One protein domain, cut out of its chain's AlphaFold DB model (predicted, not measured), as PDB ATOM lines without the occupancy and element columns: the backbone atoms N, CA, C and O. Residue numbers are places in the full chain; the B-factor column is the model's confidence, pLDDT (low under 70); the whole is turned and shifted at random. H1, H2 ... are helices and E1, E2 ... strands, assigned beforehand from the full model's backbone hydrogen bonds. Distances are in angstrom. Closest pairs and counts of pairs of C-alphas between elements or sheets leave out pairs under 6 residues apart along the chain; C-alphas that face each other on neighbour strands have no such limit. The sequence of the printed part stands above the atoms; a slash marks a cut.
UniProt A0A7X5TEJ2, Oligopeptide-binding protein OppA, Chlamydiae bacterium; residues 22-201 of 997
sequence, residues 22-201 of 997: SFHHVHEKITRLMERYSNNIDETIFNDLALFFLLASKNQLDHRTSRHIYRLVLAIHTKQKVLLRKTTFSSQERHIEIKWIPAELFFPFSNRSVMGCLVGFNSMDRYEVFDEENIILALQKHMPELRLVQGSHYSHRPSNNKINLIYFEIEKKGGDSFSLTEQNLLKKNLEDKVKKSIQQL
ATOM      1  N   SER A  22     -29.737 -24.139 -31.140       73.44
ATOM      2  CA  SER A  22     -29.866 -25.559 -31.481       73.44
ATOM      3  C   SER A  22     -28.564 -26.364 -31.363       73.44
ATOM      4  O   SER A  22     -28.652 -27.586 -31.251       73.44
ATOM      5  N   PHE A  23     -27.386 -25.727 -31.336       80.88
ATOM      6  CA  PHE A  23     -26.081 -26.401 -31.291       80.88
ATOM      7  C   PHE A  23     -25.943 -27.300 -30.059       80.88
ATOM      8  O   PHE A  23     -25.712 -28.499 -30.201       80.88
ATOM      9  N   HIS A  24     -26.178 -26.758 -28.859       79.75
ATOM     10  CA  HIS A  24     -26.068 -27.515 -27.606       79.75
ATOM     11  C   HIS A  24     -27.021 -28.714 -27.561       79.75
ATOM     12  O   HIS A  24     -26.636 -29.804 -27.148       79.75
ATOM     13  N   HIS A  25     -28.246 -28.545 -28.059       80.94
ATOM     14  CA  HIS A  25     -29.235 -29.620 -28.078       80.94
ATOM     15  C   HIS A  25     -28.901 -30.720 -29.101       80.94
ATOM     16  O   HIS A  25     -29.219 -31.892 -28.890       80.94
ATOM     17  N   VAL A  26     -28.284 -30.361 -30.232       83.38
ATOM     18  CA  VAL A  26     -27.788 -31.334 -31.216       83.38
ATOM     19  C   VAL A  26     -26.560 -32.057 -30.670       83.38
ATOM     20  O   VAL A  26     -26.509 -33.281 -30.753       83.38
ATOM     21  N   HIS A  27     -25.626 -31.324 -30.063       85.81
ATOM     22  CA  HIS A  27     -24.436 -31.870 -29.421       85.81
ATOM     23  C   HIS A  27     -24.810 -32.926 -28.375       85.81
ATOM     24  O   HIS A  27     -24.359 -34.059 -28.473       85.81
ATOM     25  N   GLU A  28     -25.709 -32.607 -27.438       83.94
ATOM     26  CA  GLU A  28     -26.150 -33.538 -26.391       83.94
ATOM     27  C   GLU A  28     -26.805 -34.809 -26.965       83.94
ATOM     28  O   GLU A  28     -26.559 -35.922 -26.495       83.94
ATOM     29  N   LYS A  29     -27.612 -34.673 -28.028       82.81
ATOM     30  CA  LYS A  29     -28.193 -35.830 -28.728       82.81
ATOM     31  C   LYS A  29     -27.126 -36.695 -29.393       82.81
ATOM     32  O   LYS A  29     -27.231 -37.916 -29.309       82.81
ATOM     33  N   ILE A  30     -26.128 -36.086 -30.037       82.94
ATOM     34  CA  ILE A  30     -25.003 -36.804 -30.646       82.94
ATOM     35  C   ILE A  30     -24.206 -37.541 -29.572       82.94
ATOM     36  O   ILE A  30     -23.953 -38.726 -29.754       82.94
ATOM     37  N   THR A  31     -23.909 -36.909 -28.432       81.94
ATOM     38  CA  THR A  31     -23.209 -37.544 -27.303       81.94
ATOM     39  C   THR A  31     -23.932 -38.811 -26.834       81.94
ATOM     40  O   THR A  31     -23.342 -39.889 -26.829       81.94
ATOM     41  N   ARG A  32     -25.247 -38.738 -26.577       80.94
ATOM     42  CA  ARG A  32     -26.052 -39.913 -26.178       80.94
ATOM     43  C   ARG A  32     -26.113 -41.007 -27.252       80.94
ATOM     44  O   ARG A  32     -26.328 -42.180 -26.955       80.94
ATOM     45  N   LEU A  33     -25.998 -40.636 -28.526       73.44
ATOM     46  CA  LEU A  33     -26.015 -41.578 -29.647       73.44
ATOM     47  C   LEU A  33     -24.642 -42.183 -29.922       73.44
ATOM     48  O   LEU A  33     -24.595 -43.335 -30.338       73.44
ATOM     49  N   MET A  34     -23.555 -41.476 -29.623       75.81
ATOM     50  CA  MET A  34     -22.202 -42.030 -29.594       75.81
ATOM     51  C   MET A  34     -22.058 -43.084 -28.499       75.81
ATOM     52  O   MET A  34     -21.514 -44.151 -28.763       75.81
ATOM     53  N   GLU A  35     -22.642 -42.853 -27.321       74.75
ATOM     54  CA  GLU A  35     -22.700 -43.856 -26.248       74.75
ATOM     55  C   GLU A  35     -23.455 -45.128 -26.676       74.75
ATOM     56  O   GLU A  35     -23.127 -46.233 -26.248       74.75
ATOM     57  N   ARG A  36     -24.461 -44.993 -27.556       71.75
ATOM     58  CA  ARG A  36     -25.321 -46.103 -28.006       71.75
ATOM     59  C   ARG A  36     -24.871 -46.772 -29.314       71.75
ATOM     60  O   ARG A  36     -25.209 -47.931 -29.545       71.75
ATOM     61  N   TYR A  37     -24.151 -46.059 -30.180       64.88
ATOM     62  CA  TYR A  37     -23.740 -46.483 -31.526       64.88
ATOM     63  C   TYR A  37     -22.265 -46.135 -31.818       64.88
ATOM     64  O   TYR A  37     -21.932 -45.666 -32.912       64.88
ATOM     65  N   SER A  38     -21.381 -46.405 -30.856       58.41
ATOM     66  CA  SER A  38     -19.939 -46.101 -30.906       58.41
ATOM     67  C   SER A  38     -19.202 -46.678 -32.125       58.41
ATOM     68  O   SER A  38     -18.220 -46.104 -32.579       58.41
ATOM     69  N   ASN A  39     -19.707 -47.764 -32.721       48.53
ATOM     70  CA  ASN A  39     -19.093 -48.421 -33.883       48.53
ATOM     71  C   ASN A  39     -19.200 -47.628 -35.203       48.53
ATOM     72  O   ASN A  39     -18.552 -47.994 -36.175       48.53
ATOM     73  N   ASN A  40     -20.061 -46.605 -35.302       52.59
ATOM     74  CA  ASN A  40     -20.290 -45.865 -36.559       52.59
ATOM     75  C   ASN A  40     -20.054 -44.353 -36.442       52.59
ATOM     76  O   ASN A  40     -19.935 -43.681 -37.470       52.59
ATOM     77  N   ILE A  41     -20.010 -43.827 -35.219       67.00
ATOM     78  CA  ILE A  41     -19.923 -42.402 -34.907       67.00
ATOM     79  C   ILE A  41     -18.752 -42.230 -33.936       67.00
ATOM     80  O   ILE A  41     -18.841 -42.673 -32.795       67.00
ATOM     81  N   ASP A  42     -17.658 -41.624 -34.396       75.25
ATOM     82  CA  ASP A  42     -16.501 -41.294 -33.552       75.25
ATOM     83  C   ASP A  42     -16.501 -39.801 -33.203       75.25
ATOM     84  O   ASP A  42     -17.340 -39.041 -33.684       75.25
ATOM     85  N   GLU A  43     -15.543 -39.365 -32.386       77.56
ATOM     86  CA  GLU A  43     -15.428 -37.967 -31.948       77.56
ATOM     87  C   GLU A  43     -15.295 -36.966 -33.104       77.56
ATOM     88  O   GLU A  43     -15.628 -35.791 -32.942       77.56
ATOM     89  N   THR A  44     -14.901 -37.413 -34.303       79.38
ATOM     90  CA  THR A  44     -14.805 -36.525 -35.469       79.38
ATOM     91  C   THR A  44     -16.169 -36.013 -35.938       79.38
ATOM     92  O   THR A  44     -16.220 -34.976 -36.596       79.38
ATOM     93  N   ILE A  45     -17.287 -36.624 -35.512       82.56
ATOM     94  CA  ILE A  45     -18.626 -36.065 -35.758       82.56
ATOM     95  C   ILE A  45     -18.810 -34.685 -35.113       82.56
ATOM     96  O   ILE A  45     -19.584 -33.877 -35.618       82.56
ATOM     97  N   PHE A  46     -18.113 -34.385 -34.012       82.50
ATOM     98  CA  PHE A  46     -18.194 -33.067 -33.384       82.50
ATOM     99  C   PHE A  46     -17.457 -32.007 -34.204       82.50
ATOM    100  O   PHE A  46     -17.894 -30.856 -34.233       82.50
ATOM    101  N   ASN A  47     -16.420 -32.401 -34.950       80.38
ATOM    102  CA  ASN A  47     -15.799 -31.530 -35.946       80.38
ATOM    103  C   ASN A  47     -16.767 -31.269 -37.104       80.38
ATOM    104  O   ASN A  47     -16.938 -30.116 -37.493       80.38
ATOM    105  N   ASP A  48     -17.466 -32.299 -37.595       81.00
ATOM    106  CA  ASP A  48     -18.490 -32.140 -38.638       81.00
ATOM    107  C   ASP A  48     -19.671 -31.281 -38.155       81.00
ATOM    108  O   ASP A  48     -20.205 -30.476 -38.914       81.00
ATOM    109  N   LEU A  49     -20.059 -31.407 -36.882       85.56
ATOM    110  CA  LEU A  49     -21.078 -30.576 -36.243       85.56
ATOM    111  C   LEU A  49     -20.636 -29.110 -36.180       85.56
ATOM    112  O   LEU A  49     -21.383 -28.227 -36.596       85.56
ATOM    113  N   ALA A  50     -19.434 -28.843 -35.667       81.25
ATOM    114  CA  ALA A  50     -18.889 -27.491 -35.579       81.25
ATOM    115  C   ALA A  50     -18.768 -26.854 -36.970       81.25
ATOM    116  O   ALA A  50     -19.189 -25.717 -37.177       81.25
ATOM    117  N   LEU A  51     -18.269 -27.617 -37.940       80.69
ATOM    118  CA  LEU A  51     -18.102 -27.182 -39.318       80.69
ATOM    119  C   LEU A  51     -19.442 -26.935 -40.016       80.69
ATOM    120  O   LEU A  51     -19.581 -25.943 -40.729       80.69
ATOM    121  N   PHE A  52     -20.447 -27.777 -39.763       84.81
ATOM    122  CA  PHE A  52     -21.801 -27.562 -40.256       84.81
ATOM    123  C   PHE A  52     -22.358 -26.228 -39.754       84.81
ATOM    124  O   PHE A  52     -22.840 -25.442 -40.557       84.81
ATOM    125  N   PHE A  53     -22.253 -25.929 -38.455       83.62
ATOM    126  CA  PHE A  53     -22.742 -24.660 -37.904       83.62
ATOM    127  C   PHE A  53     -21.911 -23.440 -38.326       83.62
ATOM    128  O   PHE A  53     -22.452 -22.338 -38.362       83.62
ATOM    129  N   LEU A  54     -20.631 -23.625 -38.666       81.44
ATOM    130  CA  LEU A  54     -19.773 -22.569 -39.209       81.44
ATOM    131  C   LEU A  54     -20.145 -22.211 -40.658       81.44
ATOM    132  O   LEU A  54     -20.113 -21.043 -41.035       81.44
ATOM    133  N   LEU A  55     -20.465 -23.222 -41.473       78.44
ATOM    134  CA  LEU A  55     -20.733 -23.072 -42.906       78.44
ATOM    135  C   LEU A  55     -22.222 -22.880 -43.232       78.44
ATOM    136  O   LEU A  55     -22.550 -22.369 -44.303       78.44
ATOM    137  N   ALA A  56     -23.128 -23.306 -42.349       78.94
ATOM    138  CA  ALA A  56     -24.563 -23.205 -42.571       78.94
ATOM    139  C   ALA A  56     -25.030 -21.745 -42.565       78.94
ATOM    140  O   ALA A  56     -24.684 -20.947 -41.694       78.94
ATOM    141  N   SER A  57     -25.886 -21.400 -43.524       77.88
ATOM    142  CA  SER A  57     -26.517 -20.082 -43.561       77.88
ATOM    143  C   SER A  57     -27.531 -19.912 -42.424       77.88
ATOM    144  O   SER A  57     -28.104 -20.874 -41.912       77.88
ATOM    145  N   LYS A  58     -27.844 -18.661 -42.075       73.12
ATOM    146  CA  LYS A  58     -28.877 -18.351 -41.076       73.12
ATOM    147  C   LYS A  58     -30.240 -18.980 -41.424       73.12
ATOM    148  O   LYS A  58     -30.870 -19.608 -40.580       73.12
ATOM    149  N   ASN A  59     -30.623 -18.951 -42.704       70.25
ATOM    150  CA  ASN A  59     -31.840 -19.606 -43.208       70.25
ATOM    151  C   ASN A  59     -31.802 -21.141 -43.081       70.25
ATOM    152  O   ASN A  59     -32.853 -21.792 -43.055       70.25
ATOM    153  N   GLN A  60     -30.610 -21.746 -43.011       73.19
ATOM    154  CA  GLN A  60     -30.473 -23.178 -42.767       73.19
ATOM    155  C   GLN A  60     -30.781 -23.556 -41.321       73.19
ATOM    156  O   GLN A  60     -31.380 -24.605 -41.083       73.19
ATOM    157  N   LEU A  61     -30.437 -22.697 -40.367       79.25
ATOM    158  CA  LEU A  61     -30.573 -22.985 -38.944       79.25
ATOM    159  C   LEU A  61     -31.950 -22.583 -38.387       79.25
ATOM    160  O   LEU A  61     -32.547 -23.373 -37.655       79.25
ATOM    161  N   ASP A  62     -32.490 -21.430 -38.794       79.00
ATOM    162  CA  ASP A  62     -33.672 -20.815 -38.162       79.00
ATOM    163  C   ASP A  62     -34.990 -21.588 -38.406       79.00
ATOM    164  O   ASP A  62     -35.890 -21.570 -37.569       79.00
ATOM    165  N   HIS A  63     -35.114 -22.306 -39.531       81.62
ATOM    166  CA  HIS A  63     -36.356 -22.995 -39.931       81.62
ATOM    167  C   HIS A  63     -36.371 -24.504 -39.657       81.62
ATOM    168  O   HIS A  63     -37.321 -25.195 -40.040       81.62
ATOM    169  N   ARG A  64     -35.320 -25.048 -39.029       83.75
ATOM    170  CA  ARG A  64     -35.133 -26.496 -38.855       83.75
ATOM    171  C   ARG A  64     -35.081 -26.873 -37.388       83.75
ATOM    172  O   ARG A  64     -34.420 -26.245 -36.568       83.75
ATOM    173  N   THR A  65     -35.739 -27.978 -37.058       83.50
ATOM    174  CA  THR A  65     -35.660 -28.529 -35.704       83.50
ATOM    175  C   THR A  65     -34.272 -29.101 -35.431       83.50
ATOM    176  O   THR A  65     -33.605 -29.641 -36.319       83.50
ATOM    177  N   SER A  66     -33.875 -29.104 -34.158       81.06
ATOM    178  CA  SER A  66     -32.658 -29.782 -33.700       81.06
ATOM    179  C   SER A  66     -32.630 -31.270 -34.077       81.06
ATOM    180  O   SER A  66     -31.568 -31.834 -34.316       81.06
ATOM    181  N   ARG A  67     -33.798 -31.922 -34.199       81.88
ATOM    182  CA  ARG A  67     -33.908 -33.312 -34.672       81.88
ATOM    183  C   ARG A  67     -33.500 -33.461 -36.140       81.88
ATOM    184  O   ARG A  67     -32.869 -34.461 -36.475       81.88
ATOM    185  N   HIS A  68     -33.876 -32.519 -37.000       83.50
ATOM    186  CA  HIS A  68     -33.508 -32.549 -38.417       83.50
ATOM    187  C   HIS A  68     -32.016 -32.264 -38.605       83.50
ATOM    188  O   HIS A  68     -31.323 -33.063 -39.229       83.50
ATOM    189  N   ILE A  69     -31.502 -31.220 -37.944       85.94
ATOM    190  CA  ILE A  69     -30.071 -30.866 -37.969       85.94
ATOM    191  C   ILE A  69     -29.212 -32.044 -37.490       85.94
ATOM    192  O   ILE A  69     -28.263 -32.436 -38.164       85.94
ATOM    193  N   TYR A  70     -29.599 -32.683 -36.384       86.38
ATOM    194  CA  TYR A  70     -28.940 -33.892 -35.892       86.38
ATOM    195  C   TYR A  70     -28.879 -35.016 -36.949       86.38
ATOM    196  O   TYR A  70     -27.821 -35.603 -37.179       86.38
ATOM    197  N   ARG A  71     -30.000 -35.321 -37.620       85.88
ATOM    198  CA  ARG A  71     -30.052 -36.378 -38.649       85.88
ATOM    199  C   ARG A  71     -29.206 -36.036 -39.870       85.88
ATOM    200  O   ARG A  71     -28.654 -36.948 -40.481       85.88
ATOM    201  N   LEU A  72     -29.126 -34.755 -40.221       86.50
ATOM    202  CA  LEU A  72     -28.318 -34.267 -41.328       86.50
ATOM    203  C   LEU A  72     -26.822 -34.413 -41.034       86.50
ATOM    204  O   LEU A  72     -26.123 -35.034 -41.828       86.50
ATOM    205  N   VAL A  73     -26.351 -33.943 -39.874       87.81
ATOM    206  CA  VAL A  73     -24.943 -34.084 -39.452       87.81
ATOM    207  C   VAL A  73     -24.536 -35.559 -39.393       87.81
ATOM    208  O   VAL A  73     -23.498 -35.941 -39.926       87.81
ATOM    209  N   LEU A  74     -25.402 -36.423 -38.855       86.00
ATOM    210  CA  LEU A  74     -25.167 -37.867 -38.846       86.00
ATOM    211  C   LEU A  74     -25.072 -38.458 -40.265       86.00
ATOM    212  O   LEU A  74     -24.226 -39.313 -40.540       86.00
ATOM    213  N   ALA A  75     -25.950 -38.033 -41.175       85.94
ATOM    214  CA  ALA A  75     -25.932 -38.491 -42.559       85.94
ATOM    215  C   ALA A  75     -24.661 -38.031 -43.289       85.94
ATOM    216  O   ALA A  75     -24.055 -38.840 -43.987       85.94
ATOM    217  N   ILE A  76     -24.230 -36.783 -43.083       86.06
ATOM    218  CA  ILE A  76     -22.976 -36.235 -43.620       86.06
ATOM    219  C   ILE A  76     -21.799 -37.083 -43.136       86.06
ATOM    220  O   ILE A  76     -21.106 -37.681 -43.958       86.06
ATOM    221  N   HIS A  77     -21.657 -37.240 -41.819       85.38
ATOM    222  CA  HIS A  77     -20.567 -37.989 -41.195       85.38
ATOM    223  C   HIS A  77     -20.473 -39.435 -41.709       85.38
ATOM    224  O   HIS A  77     -19.424 -39.913 -42.150       85.38
ATOM    225  N   THR A  78     -21.604 -40.146 -41.716       83.94
ATOM    226  CA  THR A  78     -21.641 -41.551 -42.148       83.94
ATOM    227  C   THR A  78     -21.361 -41.706 -43.642       83.94
ATOM    228  O   THR A  78     -20.616 -42.608 -44.030       83.94
ATOM    229  N   LYS A  79     -21.902 -40.831 -44.502       84.94
ATOM    230  CA  LYS A  79     -21.665 -40.902 -45.954       84.94
ATOM    231  C   LYS A  79     -20.254 -40.484 -46.345       84.94
ATOM    232  O   LYS A  79     -19.663 -41.136 -47.206       84.94
ATOM    233  N   GLN A  80     -19.685 -39.491 -45.670       81.00
ATOM    234  CA  GLN A  80     -18.297 -39.079 -45.855       81.00
ATOM    235  C   GLN A  80     -17.329 -40.238 -45.604       81.00
ATOM    236  O   GLN A  80     -16.471 -40.512 -46.441       81.00
ATOM    237  N   LYS A  81     -17.514 -40.987 -44.512       79.06
ATOM    238  CA  LYS A  81     -16.696 -42.172 -44.208       79.06
ATOM    239  C   LYS A  81     -16.841 -43.288 -45.239       79.06
ATOM    240  O   LYS A  81     -15.847 -43.911 -45.605       79.06
ATOM    241  N   VAL A  82     -18.058 -43.543 -45.721       79.06
ATOM    242  CA  VAL A  82     -18.303 -44.547 -46.774       79.06
ATOM    243  C   VAL A  82     -17.574 -44.173 -48.065       79.06
ATOM    244  O   VAL A  82     -16.935 -45.033 -48.669       79.06
ATOM    245  N   LEU A  83     -17.636 -42.903 -48.467       77.44
ATOM    246  CA  LEU A  83     -16.949 -42.414 -49.663       77.44
ATOM    247  C   LEU A  83     -15.435 -42.446 -49.504       77.44
ATOM    248  O   LEU A  83     -14.780 -42.969 -50.397       77.44
ATOM    249  N   LEU A  84     -14.900 -41.988 -48.366       75.00
ATOM    250  CA  LEU A  84     -13.469 -42.059 -48.046       75.00
ATOM    251  C   LEU A  84     -12.942 -43.477 -48.233       75.00
ATOM    252  O   LEU A  84     -12.017 -43.687 -49.010       75.00
ATOM    253  N   ARG A  85     -13.614 -44.461 -47.631       66.94
ATOM    254  CA  ARG A  85     -13.262 -45.878 -47.776       66.94
ATOM    255  C   ARG A  85     -13.256 -46.316 -49.234       66.94
ATOM    256  O   ARG A  85     -12.249 -46.824 -49.712       66.94
ATOM    257  N   LYS A  86     -14.350 -46.084 -49.964       70.50
ATOM    258  CA  LYS A  86     -14.453 -46.473 -51.379       70.50
ATOM    259  C   LYS A  86     -13.358 -45.834 -52.243       70.50
ATOM    260  O   LYS A  86     -12.754 -46.521 -53.061       70.50
ATOM    261  N   THR A  87     -13.045 -44.557 -52.012       67.75
ATOM    262  CA  THR A  87     -11.974 -43.848 -52.730       67.75
ATOM    263  C   THR A  87     -10.574 -44.326 -52.383       67.75
ATOM    264  O   THR A  87      -9.690 -44.243 -53.232       67.75
ATOM    265  N   THR A  88     -10.359 -44.834 -51.168       59.38
ATOM    266  CA  THR A  88      -9.082 -45.425 -50.757       59.38
ATOM    267  C   THR A  88      -8.821 -46.750 -51.481       59.38
ATOM    268  O   THR A  88      -7.689 -47.010 -51.880       59.38
ATOM    269  N   PHE A  89      -9.858 -47.566 -51.712       45.16
ATOM    270  CA  PHE A  89      -9.724 -48.869 -52.380       45.16
ATOM    271  C   PHE A  89      -9.731 -48.786 -53.916       45.16
ATOM    272  O   PHE A  89      -8.962 -49.494 -54.559       45.16
ATOM    273  N   SER A  90     -10.542 -47.897 -54.499       58.38
ATOM    274  CA  SER A  90     -10.645 -47.693 -55.953       58.38
ATOM    275  C   SER A  90     -10.547 -46.204 -56.298       58.38
ATOM    276  O   SER A  90     -11.547 -45.550 -56.599       58.38
ATOM    277  N   SER A  91      -9.336 -45.644 -56.246       59.06
ATOM    278  CA  SER A  91      -9.099 -44.200 -56.431       59.06
ATOM    279  C   SER A  91      -9.313 -43.693 -57.864       59.06
ATOM    280  O   SER A  91      -9.423 -42.482 -58.067       59.06
ATOM    281  N   GLN A  92      -9.378 -44.608 -58.839       59.78
ATOM    282  CA  GLN A  92      -9.633 -44.328 -60.257       59.78
ATOM    283  C   GLN A  92     -11.100 -44.547 -60.672       59.78
ATOM    284  O   GLN A  92     -11.434 -44.389 -61.843       59.78
ATOM    285  N   GLU A  93     -11.987 -44.883 -59.733       65.19
ATOM    286  CA  GLU A  93     -13.410 -45.106 -60.005       65.19
ATOM    287  C   GLU A  93     -14.276 -43.999 -59.393       65.19
ATOM    288  O   GLU A  93     -13.953 -43.436 -58.343       65.19
ATOM    289  N   ARG A  94     -15.411 -43.699 -60.038       74.19
ATOM    290  CA  ARG A  94     -16.418 -42.777 -59.498       74.19
ATOM    291  C   ARG A  94     -17.275 -43.491 -58.454       74.19
ATOM    292  O   ARG A  94     -18.025 -44.408 -58.771       74.19
ATOM    293  N   HIS A  95     -17.257 -42.978 -57.234       80.81
ATOM    294  CA  HIS A  95     -18.097 -43.384 -56.114       80.81
ATOM    295  C   HIS A  95     -19.087 -42.274 -55.793       80.81
ATOM    296  O   HIS A  95     -18.690 -41.130 -55.585       80.81
ATOM    297  N   ILE A  96     -20.373 -42.618 -55.742       80.31
ATOM    298  CA  ILE A  96     -21.468 -41.700 -55.408       80.31
ATOM    299  C   ILE A  96     -22.319 -42.346 -54.313       80.31
ATOM    300  O   ILE A  96     -22.622 -43.537 -54.362       80.31
ATOM    301  N   GLU A  97     -22.702 -41.557 -53.317       83.69
ATOM    302  CA  GLU A  97     -23.579 -41.935 -52.217       83.69
ATOM    303  C   GLU A  97     -24.713 -40.921 -52.099       83.69
ATOM    304  O   GLU A  97     -24.468 -39.723 -51.982       83.69
ATOM    305  N   ILE A  98     -25.956 -41.401 -52.078       83.19
ATOM    306  CA  ILE A  98     -27.143 -40.546 -51.988       83.19
ATOM    307  C   ILE A  98     -27.954 -40.934 -50.752       83.19
ATOM    308  O   ILE A  98     -28.126 -42.117 -50.434       83.19
ATOM    309  N   LYS A  99     -28.462 -39.940 -50.022       86.06
ATOM    310  CA  LYS A  99     -29.357 -40.142 -48.884       86.06
ATOM    311  C   LYS A  99     -30.487 -39.121 -48.885       86.06
ATOM    312  O   LYS A  99     -30.261 -37.926 -48.749       86.06
ATOM    313  N   TRP A 100     -31.711 -39.631 -48.929       84.88
ATOM    314  CA  TRP A 100     -32.918 -38.838 -48.735       84.88
ATOM    315  C   TRP A 100     -33.316 -38.767 -47.255       84.88
ATOM    316  O   TRP A 100     -33.285 -39.778 -46.540       84.88
ATOM    317  N   ILE A 101     -33.690 -37.572 -46.806       86.38
ATOM    318  CA  ILE A 101     -34.028 -37.235 -45.425       86.38
ATOM    319  C   ILE A 101     -35.360 -36.470 -45.434       86.38
ATOM    320  O   ILE A 101     -35.375 -35.296 -45.799       86.38
ATOM    321  N   PRO A 102     -36.483 -37.097 -45.042       84.12
ATOM    322  CA  PRO A 102     -37.749 -36.383 -44.910       84.12
ATOM    323  C   PRO A 102     -37.670 -35.397 -43.741       84.12
ATOM    324  O   PRO A 102     -37.161 -35.751 -42.667       84.12
ATOM    325  N   ALA A 103     -38.178 -34.186 -43.956       82.31
ATOM    326  CA  ALA A 103     -38.115 -33.099 -42.994       82.31
ATOM    327  C   ALA A 103     -39.335 -32.174 -43.080       82.31
ATOM    328  O   ALA A 103     -40.107 -32.205 -44.035       82.31
ATOM    329  N   GLU A 104     -39.491 -31.343 -42.058       83.81
ATOM    330  CA  GLU A 104     -40.495 -30.285 -42.011       83.81
ATOM    331  C   GLU A 104     -39.799 -28.972 -41.665       83.81
ATOM    332  O   GLU A 104     -38.974 -28.924 -40.744       83.81
ATOM    333  N   LEU A 105     -40.118 -27.929 -42.428       83.94
ATOM    334  CA  LEU A 105     -39.661 -26.567 -42.186       83.94
ATOM    335  C   LEU A 105     -40.741 -25.791 -41.447       83.94
ATOM    336  O   LEU A 105     -41.906 -25.802 -41.852       83.94
ATOM    337  N   PHE A 106     -40.332 -25.095 -40.391       80.31
ATOM    338  CA  PHE A 106     -41.220 -24.320 -39.533       80.31
ATOM    339  C   PHE A 106     -41.024 -22.831 -39.817       80.31
ATOM    340  O   PHE A 106     -39.964 -22.258 -39.548       80.31
ATOM    341  N   PHE A 107     -42.057 -22.200 -40.374       78.94
ATOM    342  CA  PHE A 107     -42.137 -20.751 -40.538       78.94
ATOM    343  C   PHE A 107     -43.155 -20.184 -39.538       78.94
ATOM    344  O   PHE A 107     -44.072 -20.906 -39.147       78.94
ATOM    345  N   PRO A 108     -43.066 -18.893 -39.162       74.19
ATOM    346  CA  PRO A 108     -43.950 -18.294 -38.155       74.19
ATOM    347  C   PRO A 108     -45.458 -18.477 -38.401       74.19
ATOM    348  O   PRO A 108     -46.233 -18.449 -37.451       74.19
ATOM    349  N   PHE A 109     -45.874 -18.684 -39.657       74.06
ATOM    350  CA  PHE A 109     -47.283 -18.791 -40.057       74.06
ATOM    351  C   PHE A 109     -47.617 -20.045 -40.888       74.06
ATOM    352  O   PHE A 109     -48.748 -20.185 -41.344       74.06
ATOM    353  N   SER A 110     -46.660 -20.952 -41.130       78.38
ATOM    354  CA  SER A 110     -46.895 -22.157 -41.943       78.38
ATOM    355  C   SER A 110     -45.817 -23.215 -41.726       78.38
ATOM    356  O   SER A 110     -44.637 -22.874 -41.652       78.38
ATOM    357  N   ASN A 111     -46.196 -24.492 -41.767       79.62
ATOM    358  CA  ASN A 111     -45.245 -25.602 -41.834       79.62
ATOM    359  C   ASN A 111     -45.209 -26.152 -43.257       79.62
ATOM    360  O   ASN A 111     -46.251 -26.258 -43.904       79.62
ATOM    361  N   ARG A 112     -44.019 -26.500 -43.747       82.00
ATOM    362  CA  ARG A 112     -43.845 -27.078 -45.085       82.00
ATOM    363  C   ARG A 112     -43.180 -28.437 -44.993       82.00
ATOM    364  O   ARG A 112     -42.134 -28.564 -44.358       82.00
ATOM    365  N   SER A 113     -43.764 -29.436 -45.647       83.94
ATOM    366  CA  SER A 113     -43.140 -30.750 -45.788       83.94
ATOM    367  C   SER A 113     -42.095 -30.699 -46.899       83.94
ATOM    368  O   SER A 113     -42.399 -30.300 -48.024       83.94
ATOM    369  N   VAL A 114     -40.858 -31.086 -46.585       87.00
ATOM    370  CA  VAL A 114     -39.735 -31.043 -47.527       87.00
ATOM    371  C   VAL A 114     -38.956 -32.352 -47.528       87.00
ATOM    372  O   VAL A 114     -38.995 -33.155 -46.590       87.00
ATOM    373  N   MET A 115     -38.207 -32.566 -48.602       86.88
ATOM    374  CA  MET A 115     -37.349 -33.730 -48.775       86.88
ATOM    375  C   MET A 115     -35.907 -33.271 -48.965       86.88
ATOM    376  O   MET A 115     -35.571 -32.646 -49.963       86.88
ATOM    377  N   GLY A 116     -35.049 -33.560 -47.990       87.44
ATOM    378  CA  GLY A 116     -33.622 -33.272 -48.071       87.44
ATOM    379  C   GLY A 116     -32.874 -34.347 -48.847       87.44
ATOM    380  O   GLY A 116     -33.022 -35.530 -48.546       87.44
ATOM    381  N   CYS A 117     -32.046 -33.950 -49.803       87.19
ATOM    382  CA  CYS A 117     -31.155 -34.812 -50.563       87.19
ATOM    383  C   CYS A 117     -29.711 -34.527 -50.156       87.19
ATOM    384  O   CYS A 117     -29.231 -33.418 -50.353       87.19
ATOM    385  N   LEU A 118     -29.021 -35.518 -49.594       87.81
ATOM    386  CA  LEU A 118     -27.575 -35.492 -49.399       87.81
ATOM    387  C   LEU A 118     -26.924 -36.322 -50.506       87.81
ATOM    388  O   LEU A 118     -27.207 -37.515 -50.622       87.81
ATOM    389  N   VAL A 119     -26.031 -35.705 -51.268       86.12
ATOM    390  CA  VAL A 119     -25.233 -36.331 -52.321       86.12
ATOM    391  C   VAL A 119     -23.762 -36.179 -51.960       86.12
ATOM    392  O   VAL A 119     -23.270 -35.074 -51.757       86.12
ATOM    393  N   GLY A 120     -23.049 -37.293 -51.880       86.19
ATOM    394  CA  GLY A 120     -21.605 -37.307 -51.720       86.19
ATOM    395  C   GLY A 120     -20.937 -38.046 -52.865       86.19
ATOM    396  O   GLY A 120     -21.436 -39.079 -53.302       86.19
ATOM    397  N   PHE A 121     -19.808 -37.539 -53.347       84.50
ATOM    398  CA  PHE A 121     -19.074 -38.161 -54.444       84.50
ATOM    399  C   PHE A 121     -17.586 -37.828 -54.405       84.50
ATOM    400  O   PHE A 121     -17.179 -36.842 -53.791       84.50
ATOM    401  N   ASN A 122     -16.763 -38.632 -55.077       81.88
ATOM    402  CA  ASN A 122     -15.347 -38.327 -55.253       81.88
ATOM    403  C   ASN A 122     -15.070 -37.541 -56.541       81.88
ATOM    404  O   ASN A 122     -15.707 -37.781 -57.561       81.88
ATOM    405  N   SER A 123     -14.115 -36.615 -56.486       72.62
ATOM    406  CA  SER A 123     -13.619 -35.820 -57.610       72.62
ATOM    407  C   SER A 123     -12.646 -36.655 -58.440       72.62
ATOM    408  O   SER A 123     -11.660 -37.163 -57.897       72.62
ATOM    409  N   MET A 124     -12.901 -36.774 -59.741       68.44
ATOM    410  CA  MET A 124     -11.997 -37.435 -60.691       68.44
ATOM    411  C   MET A 124     -11.074 -36.423 -61.380       68.44
ATOM    412  O   MET A 124      -9.921 -36.740 -61.658       68.44
ATOM    413  N   ASP A 125     -11.547 -35.185 -61.549       59.50
ATOM    414  CA  ASP A 125     -10.782 -34.029 -62.021       59.50
ATOM    415  C   ASP A 125     -10.913 -32.855 -61.019       59.50
ATOM    416  O   ASP A 125     -11.906 -32.726 -60.295       59.50
ATOM    417  N   ARG A 126      -9.893 -31.993 -60.962       51.00
ATOM    418  CA  ARG A 126      -9.807 -30.774 -60.134       51.00
ATOM    419  C   ARG A 126     -10.775 -29.668 -60.569       51.00
ATOM    420  O   ARG A 126     -10.935 -28.694 -59.837       51.00
ATOM    421  N   TYR A 127     -11.400 -29.797 -61.739       50.34
ATOM    422  CA  TYR A 127     -12.317 -28.802 -62.307       50.34
ATOM    423  C   TYR A 127     -13.797 -29.206 -62.266       50.34
ATOM    424  O   TYR A 127     -14.629 -28.541 -62.879       50.34
ATOM    425  N   GLU A 128     -14.146 -30.268 -61.538       57.41
ATOM    426  CA  GLU A 128     -15.530 -30.731 -61.431       57.41
ATOM    427  C   GLU A 128     -16.377 -29.806 -60.547       57.41
ATOM    428  O   GLU A 128     -16.067 -29.534 -59.378       57.41
ATOM    429  N   VAL A 129     -17.483 -29.325 -61.116       56.06
ATOM    430  CA  VAL A 129     -18.485 -28.505 -60.431       56.06
ATOM    431  C   VAL A 129     -19.807 -29.249 -60.485       56.06
ATOM    432  O   VAL A 129     -20.269 -29.603 -61.559       56.06
ATOM    433  N   PHE A 130     -20.405 -29.505 -59.328       66.69
ATOM    434  CA  PHE A 130     -21.732 -30.104 -59.244       66.69
ATOM    435  C   PHE A 130     -22.787 -29.012 -59.157       66.69
ATOM    436  O   PHE A 130     -22.565 -28.003 -58.491       66.69
ATOM    437  N   ASP A 131     -23.921 -29.253 -59.804       67.56
ATOM    438  CA  ASP A 131     -25.021 -28.308 -59.894       67.56
ATOM    439  C   ASP A 131     -26.341 -29.017 -59.564       67.56
ATOM    440  O   ASP A 131     -26.842 -29.851 -60.327       67.56
ATOM    441  N   GLU A 132     -26.890 -28.716 -58.387       69.06
ATOM    442  CA  GLU A 132     -28.143 -29.285 -57.900       69.06
ATOM    443  C   GLU A 132     -29.353 -28.900 -58.760       69.06
ATOM    444  O   GLU A 132     -30.306 -29.680 -58.837       69.06
ATOM    445  N   GLU A 133     -29.326 -27.759 -59.460       68.06
ATOM    446  CA  GLU A 133     -30.447 -27.331 -60.301       68.06
ATOM    447  C   GLU A 133     -30.619 -28.266 -61.512       68.06
ATOM    448  O   GLU A 133     -31.755 -28.521 -61.917       68.06
ATOM    449  N   ASN A 134     -29.542 -28.906 -62.004       67.06
ATOM    450  CA  ASN A 134     -29.617 -29.989 -63.005       67.06
ATOM    451  C   ASN A 134     -30.543 -31.108 -62.536       67.06
ATOM    452  O   ASN A 134     -31.373 -31.616 -63.290       67.06
ATOM    453  N   ILE A 135     -30.370 -31.505 -61.276       70.06
ATOM    454  CA  ILE A 135     -31.069 -32.637 -60.683       70.06
ATOM    455  C   ILE A 135     -32.535 -32.278 -60.497       70.06
ATOM    456  O   ILE A 135     -33.407 -33.080 -60.826       70.06
ATOM    457  N   ILE A 136     -32.820 -31.063 -60.027       72.56
ATOM    458  CA  ILE A 136     -34.195 -30.585 -59.869       72.56
ATOM    459  C   ILE A 136     -34.911 -30.513 -61.210       72.56
ATOM    460  O   ILE A 136     -36.013 -31.040 -61.323       72.56
ATOM    461  N   LEU A 137     -34.290 -29.933 -62.235       67.31
ATOM    462  CA  LEU A 137     -34.888 -29.837 -63.565       67.31
ATOM    463  C   LEU A 137     -35.111 -31.234 -64.182       67.31
ATOM    464  O   LEU A 137     -36.163 -31.500 -64.765       67.31
ATOM    465  N   ALA A 138     -34.178 -32.170 -63.978       65.81
ATOM    466  CA  ALA A 138     -34.327 -33.562 -64.411       65.81
ATOM    467  C   ALA A 138     -35.440 -34.318 -63.658       65.81
ATOM    468  O   ALA A 138     -36.078 -35.213 -64.225       65.81
ATOM    469  N   LEU A 139     -35.675 -33.979 -62.387       71.44
ATOM    470  CA  LEU A 139     -36.783 -34.500 -61.587       71.44
ATOM    471  C   LEU A 139     -38.123 -33.869 -61.988       71.44
ATOM    472  O   LEU A 139     -39.118 -34.585 -62.088       71.44
ATOM    473  N   GLN A 140     -38.143 -32.569 -62.296       71.88
ATOM    474  CA  GLN A 140     -39.328 -31.835 -62.754       71.88
ATOM    475  C   GLN A 140     -39.905 -32.384 -64.064       71.88
ATOM    476  O   GLN A 140     -41.108 -32.287 -64.282       71.88
ATOM    477  N   LYS A 141     -39.092 -33.041 -64.903       67.88
ATOM    478  CA  LYS A 141     -39.581 -33.767 -66.089       67.88
ATOM    479  C   LYS A 141     -40.591 -34.872 -65.744       67.88
ATOM    480  O   LYS A 141     -41.485 -35.149 -66.537       67.88
ATOM    481  N   HIS A 142     -40.439 -35.513 -64.587       69.25
ATOM    482  CA  HIS A 142     -41.330 -36.585 -64.125       69.25
ATOM    483  C   HIS A 142     -42.311 -36.119 -63.042       69.25
ATOM    484  O   HIS A 142     -43.362 -36.730 -62.883       69.25
ATOM    485  N   MET A 143     -41.956 -35.067 -62.301       73.69
ATOM    486  CA  MET A 143     -42.734 -34.491 -61.200       73.69
ATOM    487  C   MET A 143     -42.711 -32.953 -61.304       73.69
ATOM    488  O   MET A 143     -41.934 -32.295 -60.601       73.69
ATOM    489  N   PRO A 144     -43.500 -32.357 -62.218       75.88
ATOM    490  CA  PRO A 144     -43.433 -30.930 -62.563       75.88
ATOM    491  C   PRO A 144     -43.749 -29.982 -61.396       75.88
ATOM    492  O   PRO A 144     -43.419 -28.796 -61.434       75.88
ATOM    493  N   GLU A 145     -44.371 -30.489 -60.337       80.25
ATOM    494  CA  GLU A 145     -44.684 -29.769 -59.109       80.25
ATOM    495  C   GLU A 145     -43.491 -29.566 -58.159       80.25
ATOM    496  O   GLU A 145     -43.628 -28.814 -57.193       80.25
ATOM    497  N   LEU A 146     -42.338 -30.197 -58.400       82.81
ATOM    498  CA  LEU A 146     -41.160 -30.077 -57.535       82.81
ATOM    499  C   LEU A 146     -40.480 -28.711 -57.642       82.81
ATOM    500  O   LEU A 146     -40.343 -28.149 -58.726       82.81
ATOM    501  N   ARG A 147     -39.984 -28.191 -56.519       81.62
ATOM    502  CA  ARG A 147     -39.199 -26.951 -56.442       81.62
ATOM    503  C   ARG A 147     -38.056 -27.086 -55.444       81.62
ATOM    504  O   ARG A 147     -38.204 -27.744 -54.420       81.62
ATOM    505  N   LEU A 148     -36.934 -26.428 -55.735       81.94
ATOM    506  CA  LEU A 148     -35.826 -26.275 -54.794       81.94
ATOM    507  C   LEU A 148     -36.211 -25.269 -53.702       81.94
ATOM    508  O   LEU A 148     -36.640 -24.153 -54.005       81.94
ATOM    509  N   VAL A 149     -36.012 -25.638 -52.440       83.62
ATOM    510  CA  VAL A 149     -36.185 -24.716 -51.314       83.62
ATOM    511  C   VAL A 149     -35.024 -23.721 -51.321       83.62
ATOM    512  O   VAL A 149     -33.860 -24.098 -51.156       83.62
ATOM    513  N   GLN A 150     -35.331 -22.437 -51.509       77.25
ATOM    514  CA  GLN A 150     -34.319 -21.380 -51.577       77.25
ATOM    515  C   GLN A 150     -33.512 -21.295 -50.274       77.25
ATOM    516  O   GLN A 150     -34.070 -21.271 -49.179       77.25
ATOM    517  N   GLY A 151     -32.182 -21.251 -50.398       70.50
ATOM    518  CA  GLY A 151     -31.271 -21.196 -49.252       70.50
ATOM    519  C   GLY A 151     -31.119 -22.512 -48.478       70.50
ATOM    520  O   GLY A 151     -30.573 -22.495 -47.382       70.50
ATOM    521  N   SER A 152     -31.584 -23.648 -49.015       80.38
ATOM    522  CA  SER A 152     -31.375 -24.975 -48.404       80.38
ATOM    523  C   SER A 152     -30.004 -25.599 -48.704       80.38
ATOM    524  O   SER A 152     -29.624 -26.555 -48.029       80.38
ATOM    525  N   HIS A 153     -29.254 -25.047 -49.663       80.38
ATOM    526  CA  HIS A 153     -27.992 -25.599 -50.158       80.38
ATOM    527  C   HIS A 153     -26.849 -25.536 -49.130       80.38
ATOM    528  O   HIS A 153     -26.505 -24.467 -48.624       80.38
ATOM    529  N   TYR A 154     -26.225 -26.678 -48.857       82.44
ATOM    530  CA  TYR A 154     -25.009 -26.823 -48.058       82.44
ATOM    531  C   TYR A 154     -23.979 -27.604 -48.871       82.44
ATOM    532  O   TYR A 154     -24.256 -28.731 -49.277       82.44
ATOM    533  N   SER A 155     -22.790 -27.041 -49.076       78.62
ATOM    534  CA  SER A 155     -21.674 -27.750 -49.700       78.62
ATOM    535  C   SER A 155     -20.460 -27.766 -48.786       78.62
ATOM    536  O   SER A 155     -20.125 -26.781 -48.129       78.62
ATOM    537  N   HIS A 156     -19.785 -28.910 -48.754       75.38
ATOM    538  CA  HIS A 156     -18.563 -29.091 -47.996       75.38
ATOM    539  C   HIS A 156     -17.506 -29.813 -48.839       75.38
ATOM    540  O   HIS A 156     -17.754 -30.881 -49.408       75.38
ATOM    541  N   ARG A 157     -16.315 -29.208 -48.904       69.38
ATOM    542  CA  ARG A 157     -15.098 -29.759 -49.510       69.38
ATOM    543  C   ARG A 157     -13.995 -29.770 -48.447       69.38
ATOM    544  O   ARG A 157     -13.507 -28.694 -48.099       69.38
ATOM    545  N   PRO A 158     -13.597 -30.934 -47.911       61.91
ATOM    546  CA  PRO A 158     -12.472 -31.015 -46.988       61.91
ATOM    547  C   PRO A 158     -11.169 -30.645 -47.708       61.91
ATOM    548  O   PRO A 158     -10.905 -31.128 -48.807       61.91
ATOM    549  N   SER A 159     -10.314 -29.848 -47.069       49.34
ATOM    550  CA  SER A 159      -9.082 -29.278 -47.643       49.34
ATOM    551  C   SER A 159      -8.040 -30.307 -48.105       49.34
ATOM    552  O   SER A 159      -7.086 -29.931 -48.777       49.34
ATOM    553  N   ASN A 160      -8.200 -31.588 -47.747       47.84
ATOM    554  CA  ASN A 160      -7.191 -32.628 -47.954       47.84
ATOM    555  C   ASN A 160      -7.708 -33.901 -48.656       47.84
ATOM    556  O   ASN A 160      -7.005 -34.903 -48.662       47.84
ATOM    557  N   ASN A 161      -8.920 -33.907 -49.234       59.62
ATOM    558  CA  ASN A 161      -9.487 -35.108 -49.868       59.62
ATOM    559  C   ASN A 161     -10.281 -34.809 -51.147       59.62
ATOM    560  O   ASN A 161     -11.008 -33.825 -51.234       59.62
ATOM    561  N   LYS A 162     -10.202 -35.732 -52.116       69.69
ATOM    562  CA  LYS A 162     -10.957 -35.745 -53.383       69.69
ATOM    563  C   LYS A 162     -12.466 -35.985 -53.181       69.69
ATOM    564  O   LYS A 162     -13.052 -36.685 -53.991       69.69
ATOM    565  N   ILE A 163     -13.114 -35.517 -52.112       81.06
ATOM    566  CA  ILE A 163     -14.532 -35.815 -51.819       81.06
ATOM    567  C   ILE A 163     -15.339 -34.531 -51.696       81.06
ATOM    568  O   ILE A 163     -14.940 -33.589 -51.020       81.06
ATOM    569  N   ASN A 164     -16.502 -34.534 -52.333       81.00
ATOM    570  CA  ASN A 164     -17.475 -33.459 -52.337       81.00
ATOM    571  C   ASN A 164     -18.761 -33.946 -51.664       81.00
ATOM    572  O   ASN A 164     -19.255 -35.025 -51.992       81.00
ATOM    573  N   LEU A 165     -19.307 -33.151 -50.744       84.62
ATOM    574  CA  LEU A 165     -20.601 -33.399 -50.103       84.62
ATOM    575  C   LEU A 165     -21.513 -32.204 -50.339       84.62
ATOM    576  O   LEU A 165     -21.119 -31.067 -50.084       84.62
ATOM    577  N   ILE A 166     -22.718 -32.468 -50.832       84.69
ATOM    578  CA  ILE A 166     -23.700 -31.448 -51.193       84.69
ATOM    579  C   ILE A 166     -25.063 -31.872 -50.665       84.69
ATOM    580  O   ILE A 166     -25.481 -33.018 -50.821       84.69
ATOM    581  N   TYR A 167     -25.752 -30.944 -50.019       87.19
ATOM    582  CA  TYR A 167     -27.084 -31.130 -49.476       87.19
ATOM    583  C   TYR A 167     -28.017 -30.027 -49.961       87.19
ATOM    584  O   TYR A 167     -27.641 -28.859 -49.952       87.19
ATOM    585  N   PHE A 168     -29.236 -30.390 -50.345       87.12
ATOM    586  CA  PHE A 168     -30.288 -29.453 -50.737       87.12
ATOM    587  C   PHE A 168     -31.672 -30.021 -50.406       87.12
ATOM    588  O   PHE A 168     -31.818 -31.224 -50.194       87.12
ATOM    589  N   GLU A 169     -32.707 -29.182 -50.355       88.12
ATOM    590  CA  GLU A 169     -34.077 -29.609 -50.039       88.12
ATOM    591  C   GLU A 169     -35.065 -29.277 -51.157       88.12
ATOM    592  O   GLU A 169     -34.959 -28.244 -51.818       88.12
ATOM    593  N   ILE A 170     -36.059 -30.149 -51.332       87.62
ATOM    594  CA  ILE A 170     -37.128 -29.995 -52.322       87.62
ATOM    595  C   ILE A 170     -38.511 -29.957 -51.668       87.62
ATOM    596  O   ILE A 170     -38.767 -30.669 -50.696       87.62
ATOM    597  N   GLU A 171     -39.409 -29.153 -52.231       87.50
ATOM    598  CA  GLU A 171     -40.816 -29.029 -51.831       87.50
ATOM    599  C   GLU A 171     -41.753 -29.189 -53.040       87.50
ATOM    600  O   GLU A 171     -41.344 -28.996 -54.188       87.50
ATOM    601  N   LYS A 172     -43.022 -29.534 -52.797       85.56
ATOM    602  CA  LYS A 172     -44.075 -29.490 -53.823       85.56
ATOM    603  C   LYS A 172     -44.657 -28.078 -53.915       85.56
ATOM    604  O   LYS A 172     -44.822 -27.408 -52.900       85.56
ATOM    605  N   LYS A 173     -45.063 -27.649 -55.113       75.31
ATOM    606  CA  LYS A 173     -45.674 -26.333 -55.393       75.31
ATOM    607  C   LYS A 173     -46.926 -26.030 -54.544       75.31
ATOM    608  O   LYS A 173     -47.242 -24.857 -54.372       75.31
ATOM    609  N   GLY A 174     -47.599 -27.058 -54.012       67.44
ATOM    610  CA  GLY A 174     -48.748 -26.949 -53.099       67.44
ATOM    611  C   GLY A 174     -48.428 -27.079 -51.601       67.44
ATOM    612  O   GLY A 174     -49.318 -26.886 -50.783       67.44
ATOM    613  N   GLY A 175     -47.183 -27.393 -51.219       68.06
ATOM    614  CA  GLY A 175     -46.800 -27.637 -49.819       68.06
ATOM    615  C   GLY A 175     -47.211 -29.007 -49.256       68.06
ATOM    616  O   GLY A 175     -46.962 -29.274 -48.080       68.06
ATOM    617  N   ASP A 176     -47.803 -29.875 -50.082       76.62
ATOM    618  CA  ASP A 176     -48.248 -31.216 -49.696       76.62
ATOM    619  C   ASP A 176     -47.091 -32.153 -49.324       76.62
ATOM    620  O   ASP A 176     -45.976 -32.057 -49.844       76.62
ATOM    621  N   SER A 177     -47.381 -33.138 -48.470       79.19
ATOM    622  CA  SER A 177     -46.419 -34.179 -48.100       79.19
ATOM    623  C   SER A 177     -46.090 -35.132 -49.258       79.19
ATOM    624  O   SER A 177     -46.904 -35.390 -50.151       79.19
ATOM    625  N   PHE A 178     -44.888 -35.708 -49.220       82.00
ATOM    626  CA  PHE A 178     -44.464 -36.759 -50.147       82.00
ATOM    627  C   PHE A 178     -45.013 -38.126 -49.720       82.00
ATOM    628  O   PHE A 178     -44.656 -38.629 -48.652       82.00
ATOM    629  N   SER A 179     -45.817 -38.765 -50.571       81.25
ATOM    630  CA  SER A 179     -46.290 -40.140 -50.371       81.25
ATOM    631  C   SER A 179     -45.145 -41.159 -50.459       81.25
ATOM    632  O   SER A 179     -44.096 -40.898 -51.051       81.25
ATOM    633  N   LEU A 180     -45.335 -42.358 -49.898       76.62
ATOM    634  CA  LEU A 180     -44.319 -43.420 -49.916       76.62
ATOM    635  C   LEU A 180     -43.941 -43.840 -51.351       76.62
ATOM    636  O   LEU A 180     -42.775 -44.117 -51.638       76.62
ATOM    637  N   THR A 181     -44.915 -43.844 -52.261       78.38
ATOM    638  CA  THR A 181     -44.733 -44.174 -53.679       78.38
ATOM    639  C   THR A 181     -43.856 -43.136 -54.380       78.38
ATOM    640  O   THR A 181     -42.908 -43.499 -55.073       78.38
ATOM    641  N   GLU A 182     -44.099 -41.849 -54.126       77.56
ATOM    642  CA  GLU A 182     -43.287 -40.744 -54.654       77.56
ATOM    643  C   GLU A 182     -41.876 -40.738 -54.056       77.56
ATOM    644  O   GLU A 182     -40.900 -40.535 -54.772       77.56
ATOM    645  N   GLN A 183     -41.733 -41.035 -52.760       76.12
ATOM    646  CA  GLN A 183     -40.418 -41.180 -52.123       76.12
ATOM    647  C   GLN A 183     -39.597 -42.315 -52.747       76.12
ATOM    648  O   GLN A 183     -38.379 -42.196 -52.891       76.12
ATOM    649  N   ASN A 184     -40.240 -43.425 -53.118       74.25
ATOM    650  CA  ASN A 184     -39.575 -44.537 -53.795       74.25
ATOM    651  C   ASN A 184     -39.241 -44.202 -55.255       74.25
ATOM    652  O   ASN A 184     -38.162 -44.565 -55.723       74.25
ATOM    653  N   LEU A 185     -40.101 -43.449 -55.946       73.25
ATOM    654  CA  LEU A 185     -39.836 -42.940 -57.294       73.25
ATOM    655  C   LEU A 185     -38.625 -41.989 -57.312       73.25
ATOM    656  O   LEU A 185     -37.735 -42.129 -58.152       73.25
ATOM    657  N   LEU A 186     -38.543 -41.092 -56.324       72.75
ATOM    658  CA  LEU A 186     -37.417 -40.176 -56.115       72.75
ATOM    659  C   LEU A 186     -36.119 -40.908 -55.758       72.75
ATOM    660  O   LEU A 186     -35.040 -40.439 -56.100       72.75
ATOM    661  N   LYS A 187     -36.187 -42.070 -55.100       71.12
ATOM    662  CA  LYS A 187     -35.007 -42.918 -54.863       71.12
ATOM    663  C   LYS A 187     -34.553 -43.639 -56.132       71.12
ATOM    664  O   LYS A 187     -33.362 -43.633 -56.420       71.12
ATOM    665  N   LYS A 188     -35.485 -44.229 -56.886       68.81
ATOM    666  CA  LYS A 188     -35.189 -45.073 -58.055       68.81
ATOM    667  C   LYS A 188     -34.619 -44.281 -59.237       68.81
ATOM    668  O   LYS A 188     -33.678 -44.736 -59.869       68.81
ATOM    669  N   ASN A 189     -35.152 -43.091 -59.514       63.81
ATOM    670  CA  ASN A 189     -34.782 -42.319 -60.708       63.81
ATOM    671  C   ASN A 189     -33.540 -41.427 -60.526       63.81
ATOM    672  O   ASN A 189     -33.058 -40.855 -61.501       63.81
ATOM    673  N   LEU A 190     -33.043 -41.261 -59.294       65.94
ATOM    674  CA  LEU A 190     -31.982 -40.297 -58.990       65.94
ATOM    675  C   LEU A 190     -30.579 -40.902 -59.076       65.94
ATOM    676  O   LEU A 190     -29.658 -40.203 -59.476       65.94
ATOM    677  N   GLU A 191     -30.399 -42.178 -58.722       60.03
ATOM    678  CA  GLU A 191     -29.061 -42.782 -58.650       60.03
ATOM    679  C   GLU A 191     -28.374 -42.836 -60.026       60.03
ATOM    680  O   GLU A 191     -27.219 -42.429 -60.145       60.03
ATOM    681  N   ASP A 192     -29.102 -43.221 -61.078       58.16
ATOM    682  CA  ASP A 192     -28.565 -43.290 -62.444       58.16
ATOM    683  C   ASP A 192     -28.439 -41.910 -63.103       58.16
ATOM    684  O   ASP A 192     -27.461 -41.639 -63.799       58.16
ATOM    685  N   LYS A 193     -29.380 -40.991 -62.846       58.28
ATOM    686  CA  LYS A 193     -29.333 -39.625 -63.395       58.28
ATOM    687  C   LYS A 193     -28.261 -38.761 -62.743       58.28
ATOM    688  O   LYS A 193     -27.615 -37.982 -63.430       58.28
ATOM    689  N   VAL A 194     -28.029 -38.911 -61.437       61.41
ATOM    690  CA  VAL A 194     -26.932 -38.228 -60.732       61.41
ATOM    691  C   VAL A 194     -25.588 -38.809 -61.153       61.41
ATOM    692  O   VAL A 194     -24.663 -38.040 -61.390       61.41
ATOM    693  N   LYS A 195     -25.480 -40.136 -61.342       59.22
ATOM    694  CA  LYS A 195     -24.294 -40.753 -61.964       59.22
ATOM    695  C   LYS A 195     -24.014 -40.151 -63.340       59.22
ATOM    696  O   LYS A 195     -22.899 -39.681 -63.544       59.22
ATOM    697  N   LYS A 196     -25.015 -40.064 -64.224       55.94
ATOM    698  CA  LYS A 196     -24.879 -39.448 -65.557       55.94
ATOM    699  C   LYS A 196     -24.547 -37.955 -65.484       55.94
ATOM    700  O   LYS A 196     -23.582 -37.537 -66.107       55.94
ATOM    701  N   SER A 197     -25.232 -37.172 -64.651       56.22
ATOM    702  CA  SER A 197     -24.971 -35.732 -64.487       56.22
ATOM    703  C   SER A 197     -23.604 -35.418 -63.861       56.22
ATOM    704  O   SER A 197     -23.076 -34.340 -64.116       56.22
ATOM    705  N   ILE A 198     -23.038 -36.306 -63.032       54.44
ATOM    706  CA  ILE A 198     -21.681 -36.166 -62.468       54.44
ATOM    707  C   ILE A 198     -20.617 -36.695 -63.448       54.44
ATOM    708  O   ILE A 198     -19.524 -36.141 -63.519       54.44
ATOM    709  N   GLN A 199     -20.908 -37.763 -64.201       44.19
ATOM    710  CA  GLN A 199     -19.995 -38.351 -65.197       44.19
ATOM    711  C   GLN A 199     -19.906 -37.539 -66.494       44.19
ATOM    712  O   GLN A 199     -18.852 -37.530 -67.118       44.19
ATOM    713  N   GLN A 200     -20.981 -36.855 -66.884       44.91
ATOM    714  CA  GLN A 200     -21.057 -35.990 -68.063       44.91
ATOM    715  C   GLN A 200     -20.751 -34.525 -67.739       44.91
ATOM    716  O   GLN A 200     -21.088 -33.648 -68.537       44.91
ATOM    717  N   LEU A 201     -20.122 -34.231 -66.591       43.09
ATOM    718  CA  LEU A 201     -19.470 -32.938 -66.432       43.09
ATOM    719  C   LEU A 201     -18.498 -32.820 -67.589       43.09
ATOM    720  O   LEU A 201     -17.503 -33.542 -67.646       43.09
TER     721      LEU A 201
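AT A GLANCE: This is residues 22 to 201 of the 997 residues of the protein "Oligopeptide-binding protein OppA" of Chlamydiae bacterium (UniProt A0A7X5TEJ2). A twisted antiparallel sheet, with E1, E2 and E5 as its long strands, stands in the middle, with the long helix H4 along one face and the shorter helices H5 and H7 over the opposite face. H1 and H2 pack on H4, and H1 lies farthest out, beyond H4 from the sheet. The printed part has 180 residues, with seven named helices and five named strands in the order H1 H2 H3 H4 E1 E2 H5 E3 E4 E5 H6 H7, and its class is mixed, helices and strands. The whole is compact, with a radius of gyration of the C-alphas of 16.4 A, and rounded, with spans of 43 by 42 by 28 A.

IN THESE COORDINATES: H1 is residues 22 to 36, 21.3 A from first to last C-alpha, and begins at C-alpha 22, (-29.866, -25.559, -31.481). H2, residues 44 to 55, measures 16.5 A, and H3 is residues 58 to 62. H4, residues 66 to 89, is the longest helix at 35.2 A. E1, residues 96 to 107, measures 33.0 A and bends by 52 degrees at residue 102. E2, residues 110 to 122, measures 37.9 A and ends at C-alpha 122, (-15.347, -38.327, -55.253). H5 is residues 132 to 140, E3 is 146 to 148 and E4 is 154 to 156. E5, residues 163 to 172, measures 30.3 A. H6 is residues 180 to 188, and H7, residues 190 to 199, ends at C-alpha 199, (-19.995, -38.351, -65.197).

HOW THE PARTS SIT: The sheet is branched. E1 and E2 form an antiparallel hairpin, with N 101 and O 116 2.8 A apart, within hydrogen-bond range. E5 is antiparallel to E2, on the other side of it from E1, with N 117 and O 168 at 2.8 A. On the other side of E5 from E2 are two short antiparallel neighbours: E3 beside residues 170 to 172, with N 147 and O 171 at 2.8 A, and E4 beside residues 165 to 167, with N 154 and O 167 at 2.8 A. E4 and E5 form a hairpin. H4 is on the sheet at a height of 8.3 A, along the strands, at 10 degrees to E2 on the local plane. The closest C-alphas of H4 and E2 are those of Leu 83 and Phe 121, 6.7 A apart. H5 and H7 lie on the face opposite to H4. H5 has a height of 7.8 A over the sheet and lies over E5, slantwise to the strands. H7 touches H5, the closest C-alphas being those of Ile 135 and Val 194, 7.0 A apart, at a steep tilt of 44 degrees, opposite ways. H6 only grazes the sheet with residues 183 to 187. H1 touches H4 with residues 66 to 70 of H4 alone, at a steep tilt of 56 degrees; Val 26 and Tyr 70 have the closest C-alphas, 5.5 A apart. H2 touches H4 at Ile 45 and His 77, whose C-alphas are 6.1 A apart, and only grazes the sheet. H3 touches no helix and only just grazes the sheet, with 5 pairs of C-alphas within 10 A. In each helix every O i to N i+4 pair is within hydrogen-bond range.

THE WHOLE: The C-alphas of Gln 92 and Phe 109, the two farthest apart, are 49.8 A from each other. The printed part has no cut, and no link is long. The mean pLDDT of the printed part is 74.9, and 50 residues are under 70, among them residues 124 to 134 and residues 188 to 201.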